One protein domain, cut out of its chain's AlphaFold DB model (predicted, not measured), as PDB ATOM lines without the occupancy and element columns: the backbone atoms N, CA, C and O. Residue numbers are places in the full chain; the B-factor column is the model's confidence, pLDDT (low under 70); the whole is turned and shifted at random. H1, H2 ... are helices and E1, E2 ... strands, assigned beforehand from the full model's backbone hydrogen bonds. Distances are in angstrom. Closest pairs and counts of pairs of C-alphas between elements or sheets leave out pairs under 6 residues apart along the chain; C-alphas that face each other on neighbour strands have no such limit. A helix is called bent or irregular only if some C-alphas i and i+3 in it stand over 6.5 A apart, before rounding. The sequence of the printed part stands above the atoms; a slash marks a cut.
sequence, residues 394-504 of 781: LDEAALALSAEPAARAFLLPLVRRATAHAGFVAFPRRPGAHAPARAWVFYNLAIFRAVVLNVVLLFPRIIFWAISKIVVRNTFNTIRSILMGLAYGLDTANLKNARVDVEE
ATOM      1  N   LEU A 394     216.307 180.944 204.031       63.53
ATOM      2  CA  LEU A 394     216.517 179.570 203.541       63.53
ATOM      3  C   LEU A 394     216.652 178.538 204.679       63.53
ATOM      4  O   LEU A 394     216.221 177.400 204.501       63.53
ATOM      5  N   ASP A 395     217.138 178.941 205.859       68.56
ATOM      6  CA  ASP A 395     217.320 178.045 207.017       68.56
ATOM      7  C   ASP A 395     215.986 177.577 207.641       68.56
ATOM      8  O   ASP A 395     215.916 176.527 208.280       68.56
ATOM      9  N   GLU A 396     214.906 178.343 207.447       61.09
ATOM     10  CA  GLU A 396     213.618 178.134 208.131       61.09
ATOM     11  C   GLU A 396     212.391 178.236 207.228       61.09
ATOM     12  O   GLU A 396     211.431 177.465 207.345       61.09
ATOM     13  N   ALA A 397     212.369 179.220 206.330       51.59
ATOM     14  CA  ALA A 397     211.155 179.571 205.613       51.59
ATOM     15  C   ALA A 397     210.786 178.523 204.561       51.59
ATOM     16  O   ALA A 397     209.641 178.504 204.135       51.59
ATOM     17  N   ALA A 398     211.675 177.596 204.193       52.19
ATOM     18  CA  ALA A 398     211.299 176.456 203.361       52.19
ATOM     19  C   ALA A 398     210.218 175.577 204.041       52.19
ATOM     20  O   ALA A 398     209.269 175.140 203.384       52.19
ATOM     21  N   LEU A 399     210.266 175.415 205.370       53.62
ATOM     22  CA  LEU A 399     209.218 174.743 206.154       53.62
ATOM     23  C   LEU A 399     207.948 175.606 206.300       53.62
ATOM     24  O   LEU A 399     206.833 175.098 206.187       53.62
ATOM     25  N   ALA A 400     208.085 176.919 206.506       53.69
ATOM     26  CA  ALA A 400     206.937 177.809 206.723       53.69
ATOM     27  C   ALA A 400     206.175 178.185 205.428       53.69
ATOM     28  O   ALA A 400     204.941 178.220 205.409       53.69
ATOM     29  N   LEU A 401     206.905 178.454 204.338       52.41
ATOM     30  CA  LEU A 401     206.398 178.870 203.021       52.41
ATOM     31  C   LEU A 401     205.886 177.702 202.171       52.41
ATOM     32  O   LEU A 401     205.174 177.939 201.198       52.41
ATOM     33  N   SER A 402     206.203 176.455 202.518       54.62
ATOM     34  CA  SER A 402     205.480 175.299 201.979       54.62
ATOM     35  C   SER A 402     204.143 175.125 202.699       54.62
ATOM     36  O   SER A 402     203.096 175.049 202.056       54.62
ATOM     37  N   ALA A 403     204.161 175.150 204.034       60.31
ATOM     38  CA  ALA A 403     202.999 174.884 204.871       60.31
ATOM     39  C   ALA A 403     201.844 175.891 204.692       60.31
ATOM     40  O   ALA A 403     200.724 175.486 204.376       60.31
ATOM     41  N   GLU A 404     202.070 177.197 204.894       66.12
ATOM     42  CA  GLU A 404     200.965 178.173 204.912       66.12
ATOM     43  C   GLU A 404     200.321 178.417 203.527       66.12
ATOM     44  O   GLU A 404     199.089 178.353 203.435       66.12
ATOM     45  N   PRO A 405     201.076 178.654 202.434       64.62
ATOM     46  CA  PRO A 405     200.505 178.828 201.101       64.62
ATOM     47  C   PRO A 405     199.790 177.580 200.581       64.62
ATOM     48  O   PRO A 405     198.691 177.721 200.047       64.62
ATOM     49  N   ALA A 406     200.333 176.371 200.786       63.03
ATOM     50  CA  ALA A 406     199.663 175.136 200.374       63.03
ATOM     51  C   ALA A 406     198.377 174.903 201.181       63.03
ATOM     52  O   ALA A 406     197.307 174.715 200.597       63.03
ATOM     53  N   ALA A 407     198.434 175.018 202.515       64.50
ATOM     54  CA  ALA A 407     197.243 174.918 203.359       64.50
ATOM     55  C   ALA A 407     196.177 175.945 202.942       64.50
ATOM     56  O   ALA A 407     195.001 175.607 202.822       64.50
ATOM     57  N   ARG A 408     196.567 177.188 202.634       68.38
ATOM     58  CA  ARG A 408     195.642 178.220 202.145       68.38
ATOM     59  C   ARG A 408     195.087 177.900 200.753       68.38
ATOM     60  O   ARG A 408     193.895 178.106 200.538       68.38
ATOM     61  N   ALA A 409     195.906 177.396 199.833       70.31
ATOM     62  CA  ALA A 409     195.502 177.056 198.469       70.31
ATOM     63  C   ALA A 409     194.513 175.881 198.417       70.31
ATOM     64  O   ALA A 409     193.577 175.932 197.625       70.31
ATOM     65  N   PHE A 410     194.661 174.872 199.283       66.75
ATOM     66  CA  PHE A 410     193.767 173.705 199.319       66.75
ATOM     67  C   PHE A 410     192.561 173.877 200.259       66.75
ATOM     68  O   PHE A 410     191.432 173.559 199.877       66.75
ATOM     69  N   LEU A 411     192.740 174.436 201.463       65.06
ATOM     70  CA  LEU A 411     191.639 174.583 202.428       65.06
ATOM     71  C   LEU A 411     190.679 175.716 202.059       65.06
ATOM     72  O   LEU A 411     189.471 175.578 202.256       65.06
ATOM     73  N   LEU A 412     191.171 176.841 201.522       69.50
ATOM     74  CA  LEU A 412     190.299 177.983 201.235       69.50
ATOM     75  C   LEU A 412     189.235 177.646 200.170       69.50
ATOM     76  O   LEU A 412     188.085 178.028 200.389       69.50
ATOM     77  N   PRO A 413     189.522 176.907 199.076       73.38
ATOM     78  CA  PRO A 413     188.491 176.378 198.184       73.38
ATOM     79  C   PRO A 413     187.547 175.378 198.853       73.38
ATOM     80  O   PRO A 413     186.346 175.468 198.611       73.38
ATOM     81  N   LEU A 414     188.038 174.463 199.698       66.06
ATOM     82  CA  LEU A 414     187.189 173.481 200.388       66.06
ATOM     83  C   LEU A 414     186.161 174.168 201.297       66.06
ATOM     84  O   LEU A 414     184.959 173.957 201.131       66.06
ATOM     85  N   VAL A 415     186.595 175.070 202.185       62.47
ATOM     86  CA  VAL A 415     185.667 175.763 203.095       62.47
ATOM     87  C   VAL A 415     184.825 176.815 202.355       62.47
ATOM     88  O   VAL A 415     183.656 177.002 202.688       62.47
ATOM     89  N   ARG A 416     185.333 177.437 201.273       68.31
ATOM     90  CA  ARG A 416     184.492 178.253 200.370       68.31
ATOM     91  C   ARG A 416     183.392 177.419 199.708       68.31
ATOM     92  O   ARG A 416     182.274 177.904 199.633       68.31
ATOM     93  N   ARG A 417     183.670 176.191 199.253       69.38
ATOM     94  CA  ARG A 417     182.666 175.295 198.642       69.38
ATOM     95  C   ARG A 417     181.627 174.847 199.669       69.38
ATOM     96  O   ARG A 417     180.443 175.061 199.436       69.38
ATOM     97  N   ALA A 418     182.066 174.347 200.827       62.91
ATOM     98  CA  ALA A 418     181.178 173.945 201.920       62.91
ATOM     99  C   ALA A 418     180.222 175.076 202.347       62.91
ATOM    100  O   ALA A 418     179.053 174.836 202.633       62.91
ATOM    101  N   THR A 419     180.695 176.326 202.325       61.00
ATOM    102  CA  THR A 419     179.897 177.489 202.746       61.00
ATOM    103  C   THR A 419     179.189 178.224 201.596       61.00
ATOM    104  O   THR A 419     178.301 179.034 201.850       61.00
ATOM    105  N   ALA A 420     179.477 177.886 200.331       68.12
ATOM    106  CA  ALA A 420     178.754 178.379 199.152       68.12
ATOM    107  C   ALA A 420     177.358 177.751 198.978       68.12
ATOM    108  O   ALA A 420     176.521 178.312 198.271       68.12
ATOM    109  N   HIS A 421     177.066 176.630 199.648       63.03
ATOM    110  CA  HIS A 421     175.732 176.016 199.634       63.03
ATOM    111  C   HIS A 421     174.640 176.881 200.296       63.03
ATOM    112  O   HIS A 421     173.459 176.655 200.052       63.03
ATOM    113  N   ALA A 422     175.013 177.939 201.026       61.31
ATOM    114  CA  ALA A 422     174.096 178.974 201.512       61.31
ATOM    115  C   ALA A 422     173.681 180.012 200.435       61.31
ATOM    116  O   ALA A 422     173.105 181.048 200.769       61.31
ATOM    117  N   GLY A 423     173.987 179.767 199.155       67.81
ATOM    118  CA  GLY A 423     173.714 180.679 198.041       67.81
ATOM    119  C   GLY A 423     172.246 181.099 197.889       67.81
ATOM    120  O   GLY A 423     171.326 180.454 198.400       67.81
ATOM    121  N   PHE A 424     172.026 182.207 197.176       77.06
ATOM    122  CA  PHE A 424     170.691 182.709 196.838       77.06
ATOM    123  C   PHE A 424     169.890 181.673 196.038       77.06
ATOM    124  O   PHE A 424     170.440 180.967 195.193       77.06
ATOM    125  N   VAL A 425     168.574 181.615 196.271       81.62
ATOM    126  CA  VAL A 425     167.655 180.890 195.389       81.62
ATOM    127  C   VAL A 425     167.725 181.588 194.039       81.62
ATOM    128  O   VAL A 425     167.381 182.769 193.945       81.62
ATOM    129  N   ALA A 426     168.227 180.881 193.028       83.44
ATOM    130  CA  ALA A 426     168.362 181.421 191.686       83.44
ATOM    131  C   ALA A 426     166.981 181.815 191.150       83.44
ATOM    132  O   ALA A 426     166.031 181.032 191.224       83.44
ATOM    133  N   PHE A 427     166.876 183.025 190.601       86.06
ATOM    134  CA  PHE A 427     165.664 183.442 189.909       86.06
ATOM    135  C   PHE A 427     165.400 182.512 188.711       86.06
ATOM    136  O   PHE A 427     166.353 182.076 188.053       86.06
ATOM    137  N   PRO A 428     164.127 182.188 188.417       89.88
ATOM    138  CA  PRO A 428     163.784 181.398 187.241       89.88
ATOM    139  C   PRO A 428     164.296 182.087 185.969       89.88
ATOM    140  O   PRO A 428     164.340 183.316 185.888       89.88
ATOM    141  N   ARG A 429     164.662 181.309 184.943       93.12
ATOM    142  CA  ARG A 429     164.993 181.885 183.630       93.12
ATOM    143  C   ARG A 429     163.749 182.566 183.051       93.12
ATOM    144  O   ARG A 429     162.665 181.985 183.075       93.12
ATOM    145  N   ARG A 430     163.917 183.784 182.527       94.50
ATOM    146  CA  ARG A 430     162.843 184.543 181.871       94.50
ATOM    147  C   ARG A 430     162.283 183.743 180.681       94.50
ATOM    148  O   ARG A 430     163.088 183.264 179.881       94.50
ATOM    149  N   PRO A 431     160.951 183.597 180.541       93.25
ATOM    150  CA  PRO A 431     160.354 182.990 179.359       93.25
ATOM    151  C   PRO A 431     160.742 183.751 178.086       93.25
ATOM    152  O   PRO A 431     160.937 184.969 178.116       93.25
ATOM    153  N   GLY A 432     160.823 183.041 176.958       93.69
ATOM    154  CA  GLY A 432     160.952 183.681 175.646       93.69
ATOM    155  C   GLY A 432     159.735 184.561 175.333       93.69
ATOM    156  O   GLY A 432     158.651 184.338 175.870       93.69
ATOM    157  N   ALA A 433     159.898 185.545 174.443       93.56
ATOM    158  CA  ALA A 433     158.851 186.526 174.132       93.56
ATOM    159  C   ALA A 433     157.516 185.886 173.693       93.56
ATOM    160  O   ALA A 433     156.453 186.372 174.063       93.56
ATOM    161  N   HIS A 434     157.575 184.757 172.979       93.88
ATOM    162  CA  HIS A 434     156.410 184.014 172.482       93.88
ATOM    163  C   HIS A 434     155.908 182.914 173.443       93.88
ATOM    164  O   HIS A 434     155.136 182.046 173.044       93.88
ATOM    165  N   ALA A 435     156.358 182.894 174.703       91.56
ATOM    166  CA  ALA A 435     155.902 181.901 175.673       91.56
ATOM    167  C   ALA A 435     154.419 182.127 176.052       91.56
ATOM    168  O   ALA A 435     154.029 183.265 176.327       91.56
ATOM    169  N   PRO A 436     153.590 181.066 176.133       92.69
ATOM    170  CA  PRO A 436     152.161 181.199 176.418       92.69
ATOM    171  C   PRO A 436     151.922 181.769 177.822       92.69
ATOM    172  O   PRO A 436     152.698 181.498 178.738       92.69
ATOM    173  N   ALA A 437     150.812 182.488 178.024       90.06
ATOM    174  CA  ALA A 437     150.518 183.228 179.262       90.06
ATOM    175  C   ALA A 437     150.714 182.412 180.559       90.06
ATOM    176  O   ALA A 437     151.276 182.916 181.530       90.06
ATOM    177  N   ARG A 438     150.364 181.115 180.556       89.25
ATOM    178  CA  ARG A 438     150.620 180.189 181.681       89.25
ATOM    179  C   ARG A 438     152.090 180.146 182.128       89.25
ATOM    180  O   ARG A 438     152.361 180.099 183.323       89.25
ATOM    181  N   ALA A 439     153.045 180.217 181.199       87.50
ATOM    182  CA  ALA A 439     154.476 180.238 181.508       87.50
ATOM    183  C   ALA A 439     154.902 181.550 182.188       87.50
ATOM    184  O   ALA A 439     155.745 181.525 183.082       87.50
ATOM    185  N   TRP A 440     154.283 182.679 181.829       90.31
ATOM    186  CA  TRP A 440     154.482 183.958 182.515       90.31
ATOM    187  C   TRP A 440     153.873 183.965 183.924       90.31
ATOM    188  O   TRP A 440     154.494 184.491 184.846       90.31
ATOM    189  N   VAL A 441     152.718 183.325 184.133       89.25
ATOM    190  CA  VAL A 441     152.136 183.139 185.477       89.25
ATOM    191  C   VAL A 441     153.057 182.284 186.358       89.25
ATOM    192  O   VAL A 441     153.420 182.711 187.454       89.25
ATOM    193  N   PHE A 442     153.525 181.130 185.865       89.69
ATOM    194  CA  PHE A 442     154.486 180.292 186.597       89.69
ATOM    195  C   PHE A 442     155.824 181.000 186.859       89.69
ATOM    196  O   PHE A 442     156.383 180.854 187.943       89.69
ATOM    197  N   TYR A 443     156.323 181.802 185.913       91.62
ATOM    198  CA  TYR A 443     157.530 182.614 186.092       91.62
ATOM    199  C   TYR A 443     157.371 183.645 187.216       91.62
ATOM    200  O   TYR A 443     158.233 183.720 188.089       91.62
ATOM    201  N   ASN A 444     156.258 184.384 187.257       88.25
ATOM    202  CA  ASN A 444     155.995 185.359 188.317       88.25
ATOM    203  C   ASN A 444     155.812 184.693 189.694       88.25
ATOM    204  O   ASN A 444     156.396 185.155 190.673       88.25
ATOM    205  N   LEU A 445     155.104 183.559 189.772       87.81
ATOM    206  CA  LEU A 445     155.007 182.756 191.002       87.81
ATOM    207  C   LEU A 445     156.380 182.241 191.469       87.81
ATOM    208  O   LEU A 445     156.683 182.262 192.663       87.81
ATOM    209  N   ALA A 446     157.237 181.813 190.539       85.50
ATOM    210  CA  ALA A 446     158.592 181.364 190.843       85.50
ATOM    211  C   ALA A 446     159.526 182.519 191.257       85.50
ATOM    212  O   ALA A 446     160.351 182.318 192.149       85.50
ATOM    213  N   ILE A 447     159.372 183.729 190.698       91.94
ATOM    214  CA  ILE A 447     160.032 184.943 191.210       91.94
ATOM    215  C   ILE A 447     159.563 185.227 192.631       91.94
ATOM    216  O   ILE A 447     160.404 185.363 193.512       91.94
ATOM    217  N   PHE A 448     158.251 185.293 192.877       85.69
ATOM    218  CA  PHE A 448     157.707 185.610 194.198       85.69
ATOM    219  C   PHE A 448     158.219 184.626 195.259       85.69
ATOM    220  O   PHE A 448     158.765 185.041 196.280       85.69
ATOM    221  N   ARG A 449     158.178 183.320 194.960       86.25
ATOM    222  CA  ARG A 449     158.782 182.271 195.795       86.25
ATOM    223  C   ARG A 449     160.282 182.496 196.023       86.25
ATOM    224  O   ARG A 449     160.744 182.337 197.150       86.25
ATOM    225  N   ALA A 450     161.045 182.857 194.989       86.19
ATOM    226  CA  ALA A 450     162.475 183.133 195.118       86.19
ATOM    227  C   ALA A 450     162.756 184.386 195.968       86.19
ATOM    228  O   ALA A 450     163.661 184.346 196.796       86.19
ATOM    229  N   VAL A 451     161.974 185.463 195.830       83.94
ATOM    230  CA  VAL A 451     162.079 186.678 196.660       83.94
ATOM    231  C   VAL A 451     161.769 186.355 198.119       83.94
ATOM    232  O   VAL A 451     162.613 186.606 198.975       83.94
ATOM    233  N   VAL A 452     160.618 185.735 198.406       82.31
ATOM    234  CA  VAL A 452     160.205 185.383 199.775       82.31
ATOM    235  C   VAL A 452     161.238 184.472 200.440       82.31
ATOM    236  O   VAL A 452     161.699 184.777 201.539       82.31
ATOM    237  N   LEU A 453     161.689 183.407 199.764       79.69
ATOM    238  CA  LEU A 453     162.751 182.546 200.293       79.69
ATOM    239  C   LEU A 453     164.073 183.301 200.474       79.69
ATOM    240  O   LEU A 453     164.781 183.051 201.443       79.69
ATOM    241  N   ASN A 454     164.426 184.227 199.579       82.44
ATOM    242  CA  ASN A 454     165.670 184.979 199.708       82.44
ATOM    243  C   ASN A 454     165.653 186.012 200.842       82.44
ATOM    244  O   ASN A 454     166.704 186.210 201.448       82.44
ATOM    245  N   VAL A 455     164.493 186.596 201.159       80.94
ATOM    246  CA  VAL A 455     164.293 187.491 202.310       80.94
ATOM    247  C   VAL A 455     164.253 186.698 203.619       80.94
ATOM    248  O   VAL A 455     165.032 186.989 204.523       80.94
ATOM    249  N   VAL A 456     163.427 185.650 203.715       78.44
ATOM    250  CA  VAL A 456     163.301 184.825 204.936       78.44
ATOM    251  C   VAL A 456     164.629 184.151 205.301       78.44
ATOM    252  O   VAL A 456     165.001 184.097 206.471       78.44
ATOM    253  N   LEU A 457     165.392 183.685 204.307       81.06
ATOM    254  CA  LEU A 457     166.711 183.088 204.533       81.06
ATOM    255  C   LEU A 457     167.843 184.122 204.662       81.06
ATOM    256  O   LEU A 457     168.976 183.715 204.905       81.06
ATOM    257  N   LEU A 458     167.597 185.432 204.524       78.88
ATOM    258  CA  LEU A 458     168.656 186.450 204.571       78.88
ATOM    259  C   LEU A 458     169.372 186.470 205.928       78.88
ATOM    260  O   LEU A 458     170.597 186.387 205.976       78.88
ATOM    261  N   PHE A 459     168.622 186.522 207.030       68.56
ATOM    262  CA  PHE A 459     169.191 186.545 208.379       68.56
ATOM    263  C   PHE A 459     169.900 185.219 208.747       68.56
ATOM    264  O   PHE A 459     171.075 185.275 209.121       68.56
ATOM    265  N   PRO A 460     169.306 184.023 208.520       72.19
ATOM    266  CA  PRO A 460     170.027 182.750 208.613       72.19
ATOM    267  C   PRO A 460     171.298 182.681 207.755       72.19
ATOM    268  O   PRO A 460     172.310 182.156 208.216       72.19
ATOM    269  N   ARG A 461     171.298 183.240 206.534       77.88
ATOM    270  CA  ARG A 461     172.494 183.309 205.674       77.88
ATOM    271  C   ARG A 461     173.559 184.252 206.213       77.88
ATOM    272  O   ARG A 461     174.729 183.906 206.123       77.88
ATOM    273  N   ILE A 462     173.194 185.405 206.775       73.94
ATOM    274  CA  ILE A 462     174.148 186.330 207.409       73.94
ATOM    275  C   ILE A 462     174.799 185.657 208.625       73.94
ATOM    276  O   ILE A 462     176.022 185.688 208.751       73.94
ATOM    277  N   ILE A 463     174.014 184.962 209.458       71.50
ATOM    278  CA  ILE A 463     174.530 184.157 210.575       71.50
ATOM    279  C   ILE A 463     175.441 183.037 210.061       71.50
ATOM    280  O   ILE A 463     176.576 182.921 210.516       71.50
ATOM    281  N   PHE A 464     175.002 182.241 209.085       74.38
ATOM    282  CA  PHE A 464     175.801 181.140 208.539       74.38
ATOM    283  C   PHE A 464     177.071 181.633 207.828       74.38
ATOM    284  O   PHE A 464     178.108 180.980 207.899       74.38
ATOM    285  N   TRP A 465     177.039 182.812 207.202       80.81
ATOM    286  CA  TRP A 465     178.209 183.490 206.643       80.81
ATOM    287  C   TRP A 465     179.160 183.977 207.741       80.81
ATOM    288  O   TRP A 465     180.367 183.780 207.622       80.81
ATOM    289  N   ALA A 466     178.655 184.549 208.836       73.94
ATOM    290  CA  ALA A 466     179.480 184.968 209.967       73.94
ATOM    291  C   ALA A 466     180.129 183.758 210.663       73.94
ATOM    292  O   ALA A 466     181.344 183.740 210.858       73.94
ATOM    293  N   ILE A 467     179.353 182.702 210.934       72.62
ATOM    294  CA  ILE A 467     179.846 181.413 211.441       72.62
ATOM    295  C   ILE A 467     180.870 180.824 210.465       72.62
ATOM    296  O   ILE A 467     181.955 180.455 210.897       72.62
ATOM    297  N   SER A 468     180.599 180.821 209.156       71.69
ATOM    298  CA  SER A 468     181.554 180.433 208.106       71.69
ATOM    299  C   SER A 468     182.872 181.197 208.233       71.69
ATOM    300  O   SER A 468     183.928 180.576 208.314       71.69
ATOM    301  N   LYS A 469     182.849 182.533 208.330       75.06
ATOM    302  CA  LYS A 469     184.064 183.348 208.494       75.06
ATOM    303  C   LYS A 469     184.820 183.009 209.780       75.06
ATOM    304  O   LYS A 469     186.048 182.952 209.750       75.06
ATOM    305  N   ILE A 470     184.111 182.762 210.882       74.50
ATOM    306  CA  ILE A 470     184.696 182.369 212.171       74.50
ATOM    307  C   ILE A 470     185.311 180.965 212.084       74.50
ATOM    308  O   ILE A 470     186.445 180.785 212.513       74.50
ATOM    309  N   VAL A 471     184.627 179.997 211.469       72.81
ATOM    310  CA  VAL A 471     185.116 178.625 211.259       72.81
ATOM    311  C   VAL A 471     186.310 178.611 210.306       72.81
ATOM    312  O   VAL A 471     187.348 178.087 210.685       72.81
ATOM    313  N   VAL A 472     186.243 179.267 209.139       73.94
ATOM    314  CA  VAL A 472     187.392 179.440 208.222       73.94
ATOM    315  C   VAL A 472     188.599 179.986 208.983       73.94
ATOM    316  O   VAL A 472     189.690 179.429 208.887       73.94
ATOM    317  N   ARG A 473     188.408 181.064 209.757       77.44
ATOM    318  CA  ARG A 473     189.482 181.720 210.512       77.44
ATOM    319  C   ARG A 473     190.032 180.821 211.617       77.44
ATOM    320  O   ARG A 473     191.246 180.731 211.753       77.44
ATOM    321  N   ASN A 474     189.176 180.141 212.376       74.75
ATOM    322  CA  ASN A 474     189.590 179.261 213.466       74.75
ATOM    323  C   ASN A 474     190.267 177.991 212.939       74.75
ATOM    324  O   ASN A 474     191.369 177.692 213.374       74.75
ATOM    325  N   THR A 475     189.684 177.292 211.965       70.88
ATOM    326  CA  THR A 475     190.282 176.108 211.329       70.88
ATOM    327  C   THR A 475     191.618 176.444 210.668       70.88
ATOM    328  O   THR A 475     192.585 175.716 210.868       70.88
ATOM    329  N   PHE A 476     191.719 177.573 209.954       75.69
ATOM    330  CA  PHE A 476     192.992 178.022 209.383       75.69
ATOM    331  C   PHE A 476     194.020 178.373 210.468       75.69
ATOM    332  O   PHE A 476     195.161 177.936 210.374       75.69
ATOM    333  N   ASN A 477     193.627 179.087 211.530       75.75
ATOM    334  CA  ASN A 477     194.513 179.389 212.658       75.75
ATOM    335  C   ASN A 477     194.973 178.121 213.398       75.75
ATOM    336  O   ASN A 477     196.135 178.041 213.783       75.75
ATOM    337  N   THR A 478     194.097 177.131 213.586       75.31
ATOM    338  CA  THR A 478     194.424 175.847 214.222       75.31
ATOM    339  C   THR A 478     195.379 175.039 213.356       75.31
ATOM    340  O   THR A 478     196.402 174.585 213.857       75.31
ATOM    341  N   ILE A 479     195.111 174.911 212.053       72.44
ATOM    342  CA  ILE A 479     195.996 174.188 211.128       72.44
ATOM    343  C   ILE A 479     197.339 174.912 210.989       72.44
ATOM    344  O   ILE A 479     198.377 174.266 211.073       72.44
ATOM    345  N   ARG A 480     197.353 176.249 210.901       76.88
ATOM    346  CA  ARG A 480     198.583 177.056 210.981       76.88
ATOM    347  C   ARG A 480     199.323 176.824 212.301       76.88
ATOM    348  O   ARG A 480     200.533 176.673 212.269       76.88
ATOM    349  N   SER A 481     198.635 176.769 213.443       75.06
ATOM    350  CA  SER A 481     199.262 176.511 214.749       75.06
ATOM    351  C   SER A 481     199.889 175.114 214.818       75.06
ATOM    352  O   SER A 481     201.028 174.982 215.248       75.06
ATOM    353  N   ILE A 482     199.197 174.086 214.314       75.88
ATOM    354  CA  ILE A 482     199.714 172.711 214.227       75.88
ATOM    355  C   ILE A 482     200.925 172.647 213.288       75.88
ATOM    356  O   ILE A 482     201.954 172.093 213.661       75.88
ATOM    357  N   LEU A 483     200.841 173.243 212.094       74.19
ATOM    358  CA  LEU A 483     201.936 173.248 211.117       74.19
ATOM    359  C   LEU A 483     203.163 174.011 211.634       74.19
ATOM    360  O   LEU A 483     204.271 173.497 211.541       74.19
ATOM    361  N   MET A 484     202.978 175.190 212.237       75.62
ATOM    362  CA  MET A 484     204.068 175.963 212.849       75.62
ATOM    363  C   MET A 484     204.645 175.260 214.087       75.62
ATOM    364  O   MET A 484     205.850 175.317 214.313       75.62
ATOM    365  N   GLY A 485     203.815 174.562 214.868       77.44
ATOM    366  CA  GLY A 485     204.262 173.762 216.008       77.44
ATOM    367  C   GLY A 485     205.086 172.540 215.595       77.44
ATOM    368  O   GLY A 485     206.112 172.265 216.205       77.44
ATOM    369  N   LEU A 486     204.702 171.854 214.513       75.69
ATOM    370  CA  LEU A 486     205.470 170.743 213.937       75.69
ATOM    371  C   LEU A 486     206.762 171.214 213.246       75.69
ATOM    372  O   LEU A 486     207.793 170.557 213.377       75.69
ATOM    373  N   ALA A 487     206.716 172.341 212.527       75.75
ATOM    374  CA  ALA A 487     207.861 172.900 211.808       75.75
ATOM    375  C   ALA A 487     208.926 173.464 212.761       75.75
ATOM    376  O   ALA A 487     210.068 173.016 212.743       75.75
ATOM    377  N   TYR A 488     208.547 174.404 213.630       81.38
ATOM    378  CA  TYR A 488     209.466 175.071 214.560       81.38
ATOM    379  C   TYR A 488     209.667 174.306 215.879       81.38
ATOM    380  O   TYR A 488     210.336 174.810 216.785       81.38
ATOM    381  N   GLY A 489     209.011 173.154 216.048       81.69
ATOM    382  CA  GLY A 489     209.002 172.369 217.285       81.69
ATOM    383  C   GLY A 489     208.343 173.069 218.479       81.69
ATOM    384  O   GLY A 489     208.682 172.776 219.625       81.69
ATOM    385  N   LEU A 490     207.501 174.077 218.244       83.56
ATOM    386  CA  LEU A 490     206.939 174.934 219.292       83.56
ATOM    387  C   LEU A 490     205.627 174.369 219.840       83.56
ATOM    388  O   LEU A 490     204.756 173.944 219.082       83.56
ATOM    389  N   ASP A 491     205.441 174.437 221.159       81.00
ATOM    390  CA  ASP A 491     204.153 174.097 221.759       81.00
ATOM    391  C   ASP A 491     203.054 175.058 221.262       81.00
ATOM    392  O   ASP A 491     203.136 176.282 221.405       81.00
ATOM    393  N   THR A 492     201.986 174.483 220.714       77.19
ATOM    394  CA  THR A 492     200.783 175.196 220.271       77.19
ATOM    395  C   THR A 492     200.129 176.038 221.375       77.19
ATOM    396  O   THR A 492     199.495 177.051 221.064       77.19
ATOM    397  N   ALA A 493     200.307 175.693 222.658       77.06
ATOM    398  CA  ALA A 493     199.866 176.536 223.770       77.06
ATOM    399  C   ALA A 493     200.715 177.815 223.887       77.06
ATOM    400  O   ALA A 493     200.160 178.898 224.085       77.06
ATOM    401  N   ASN A 494     202.030 177.736 223.654       70.50
ATOM    402  CA  ASN A 494     202.920 178.902 223.609       70.50
ATOM    403  C   ASN A 494     202.665 179.815 222.396       70.50
ATOM    404  O   ASN A 494     202.952 181.015 222.478       70.50
ATOM    405  N   LEU A 495     202.061 179.290 221.322       74.69
ATOM    406  CA  LEU A 495     201.559 180.056 220.168       74.69
ATOM    407  C   LEU A 495     200.175 180.706 220.411       74.69
ATOM    408  O   LEU A 495     199.727 181.545 219.628       74.69
ATOM    409  N   LYS A 496     199.457 180.362 221.489       75.56
ATOM    410  CA  LYS A 496     198.067 180.803 221.708       75.56
ATOM    411  C   LYS A 496     197.975 182.322 221.948       75.56
ATOM    412  O   LYS A 496     198.415 182.841 222.969       75.56
ATOM    413  N   ASN A 497     197.330 183.026 221.011       74.75
ATOM    414  CA  ASN A 497     197.227 184.498 220.908       74.75
ATOM    415  C   ASN A 497     198.540 185.245 220.573       74.75
ATOM    416  O   ASN A 497     198.534 186.479 220.497       74.75
ATOM    417  N   ALA A 498     199.638 184.534 220.320       81.56
ATOM    418  CA  ALA A 498     200.909 185.121 219.919       81.56
ATOM    419  C   ALA A 498     201.216 184.819 218.450       81.56
ATOM    420  O   ALA A 498     200.923 183.742 217.935       81.56
ATOM    421  N   ARG A 499     201.838 185.779 217.775       81.44
ATOM    422  CA  ARG A 499     202.537 185.549 216.520       81.44
ATOM    423  C   ARG A 499     203.981 185.211 216.885       81.44
ATOM    424  O   ARG A 499     204.604 185.948 217.641       81.44
ATOM    425  N   VAL A 500     204.496 184.090 216.398       82.56
ATOM    426  CA  VAL A 500     205.944 183.870 216.361       82.56
ATOM    427  C   VAL A 500     206.390 184.205 214.953       82.56
ATOM    428  O   VAL A 500     205.828 183.688 213.985       82.56
ATOM    429  N   ASP A 501     207.350 185.114 214.871       84.25
ATOM    430  CA  ASP A 501     208.068 185.458 213.656       84.25
ATOM    431  C   ASP A 501     209.527 185.019 213.790       84.25
ATOM    432  O   ASP A 501     210.053 184.847 214.892       84.25
ATOM    433  N   VAL A 502     210.152 184.836 212.637       84.19
ATOM    434  CA  VAL A 502     211.575 184.541 212.479       84.19
ATOM    435  C   VAL A 502     212.296 185.852 212.196       84.19
ATOM    436  O   VAL A 502     211.879 186.590 211.298       84.19
ATOM    437  N   GLU A 503     213.365 186.139 212.936       84.81
ATOM    438  CA  GLU A 503     214.228 187.290 212.670       84.81
ATOM    439  C   GLU A 503     215.547 186.859 212.024       84.81
ATOM    440  O   GLU A 503     216.262 186.013 212.545       84.81
ATOM    441  N   GLU A 504     215.890 187.495 210.901       80.81
ATOM    442  CA  GLU A 504     217.195 187.349 210.231       80.81
ATOM    443  C   GLU A 504     218.325 188.064 210.998       80.81
ATOM    444  O   GLU A 504     219.477 188.053 210.580       80.81
TER     445      GLU A 504
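AT A GLANCE: This is residues 394 to 504 of the 781 residues of an uncharacterized protein of Klebsormidium nitens (UniProt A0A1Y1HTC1). Two long helices, H3 and H1, run side by side in opposite directions, and a third helix, H2, extends the length beyond them, meeting the beginning of H3 at an open corner. A long link from the end of H1 leads out to the far end of H2, where residues 433 to 438 stand free, and a single short strand, E1, lies at the other end of the rod. The printed part has 111 residues with three named helices and one named strand, in the order H1, H2, H3, E1 along the chain; E1 pairs with no named strand, and the class is mostly helix. The whole is extended, with a radius of gyration of the C-alphas of 23.3 A, and its C-alphas span 73 by 27 by 19 A along the three main axes.

IN THESE COORDINATES: The longest helix, H3, covers residues 458 to 487 and measures 42.1 A from first to last C-alpha, from (168.656, 186.450, 204.571) to (207.861, 172.900, 211.808). H1 covers residues 397 to 420, 33.1 A long, and its first C-alpha is at (211.155, 179.571, 205.613). H1 is neither bent nor irregular, but only just: C-alphas 402 and 405 are 6.2 A apart. H2 covers residues 437 to 456 and is 28.7 A long. The strand E1 covers residues 498 to 503.

HOW THE PARTS SIT: H3 and H1 touch, with 17 pairs of C-alphas within 8 A; the closest C-alphas are those of Leu 399 and Ala 487, 6.1 A apart. Their lines stand at a shallow tilt of 21 degrees, and they run opposite ways, with centres 11.8 A apart. H2 and H3 meet only through their link. H1 and H2 are apart. E1 is apart from H2 and from H3, and only just apart from H1, with the closest C-alphas 8.5 A apart. In H2 and H3 every O i to N i+4 pair is within hydrogen-bond range; in H1 it is 17 of 20.

THE WHOLE: The two C-alphas farthest apart, those of Ala 437 and Glu 504, are 73.6 A apart, while the first and last printed C-alphas, those of Leu 394 and Glu 504, are 10.3 A apart. The printed part has no cut. The link from H1 to H2 is long, with 16 residues; the link from H2 to H3 is tight, with 1 residue, and the link from H3 to E1 is short, with 10 residues. The mean pLDDT of the printed part is 76.3. The 29 residues under 70 are residues 394 to 408, 410 to 412, 414 to 423 and residue 459, and the mean pLDDT of H1 is 63.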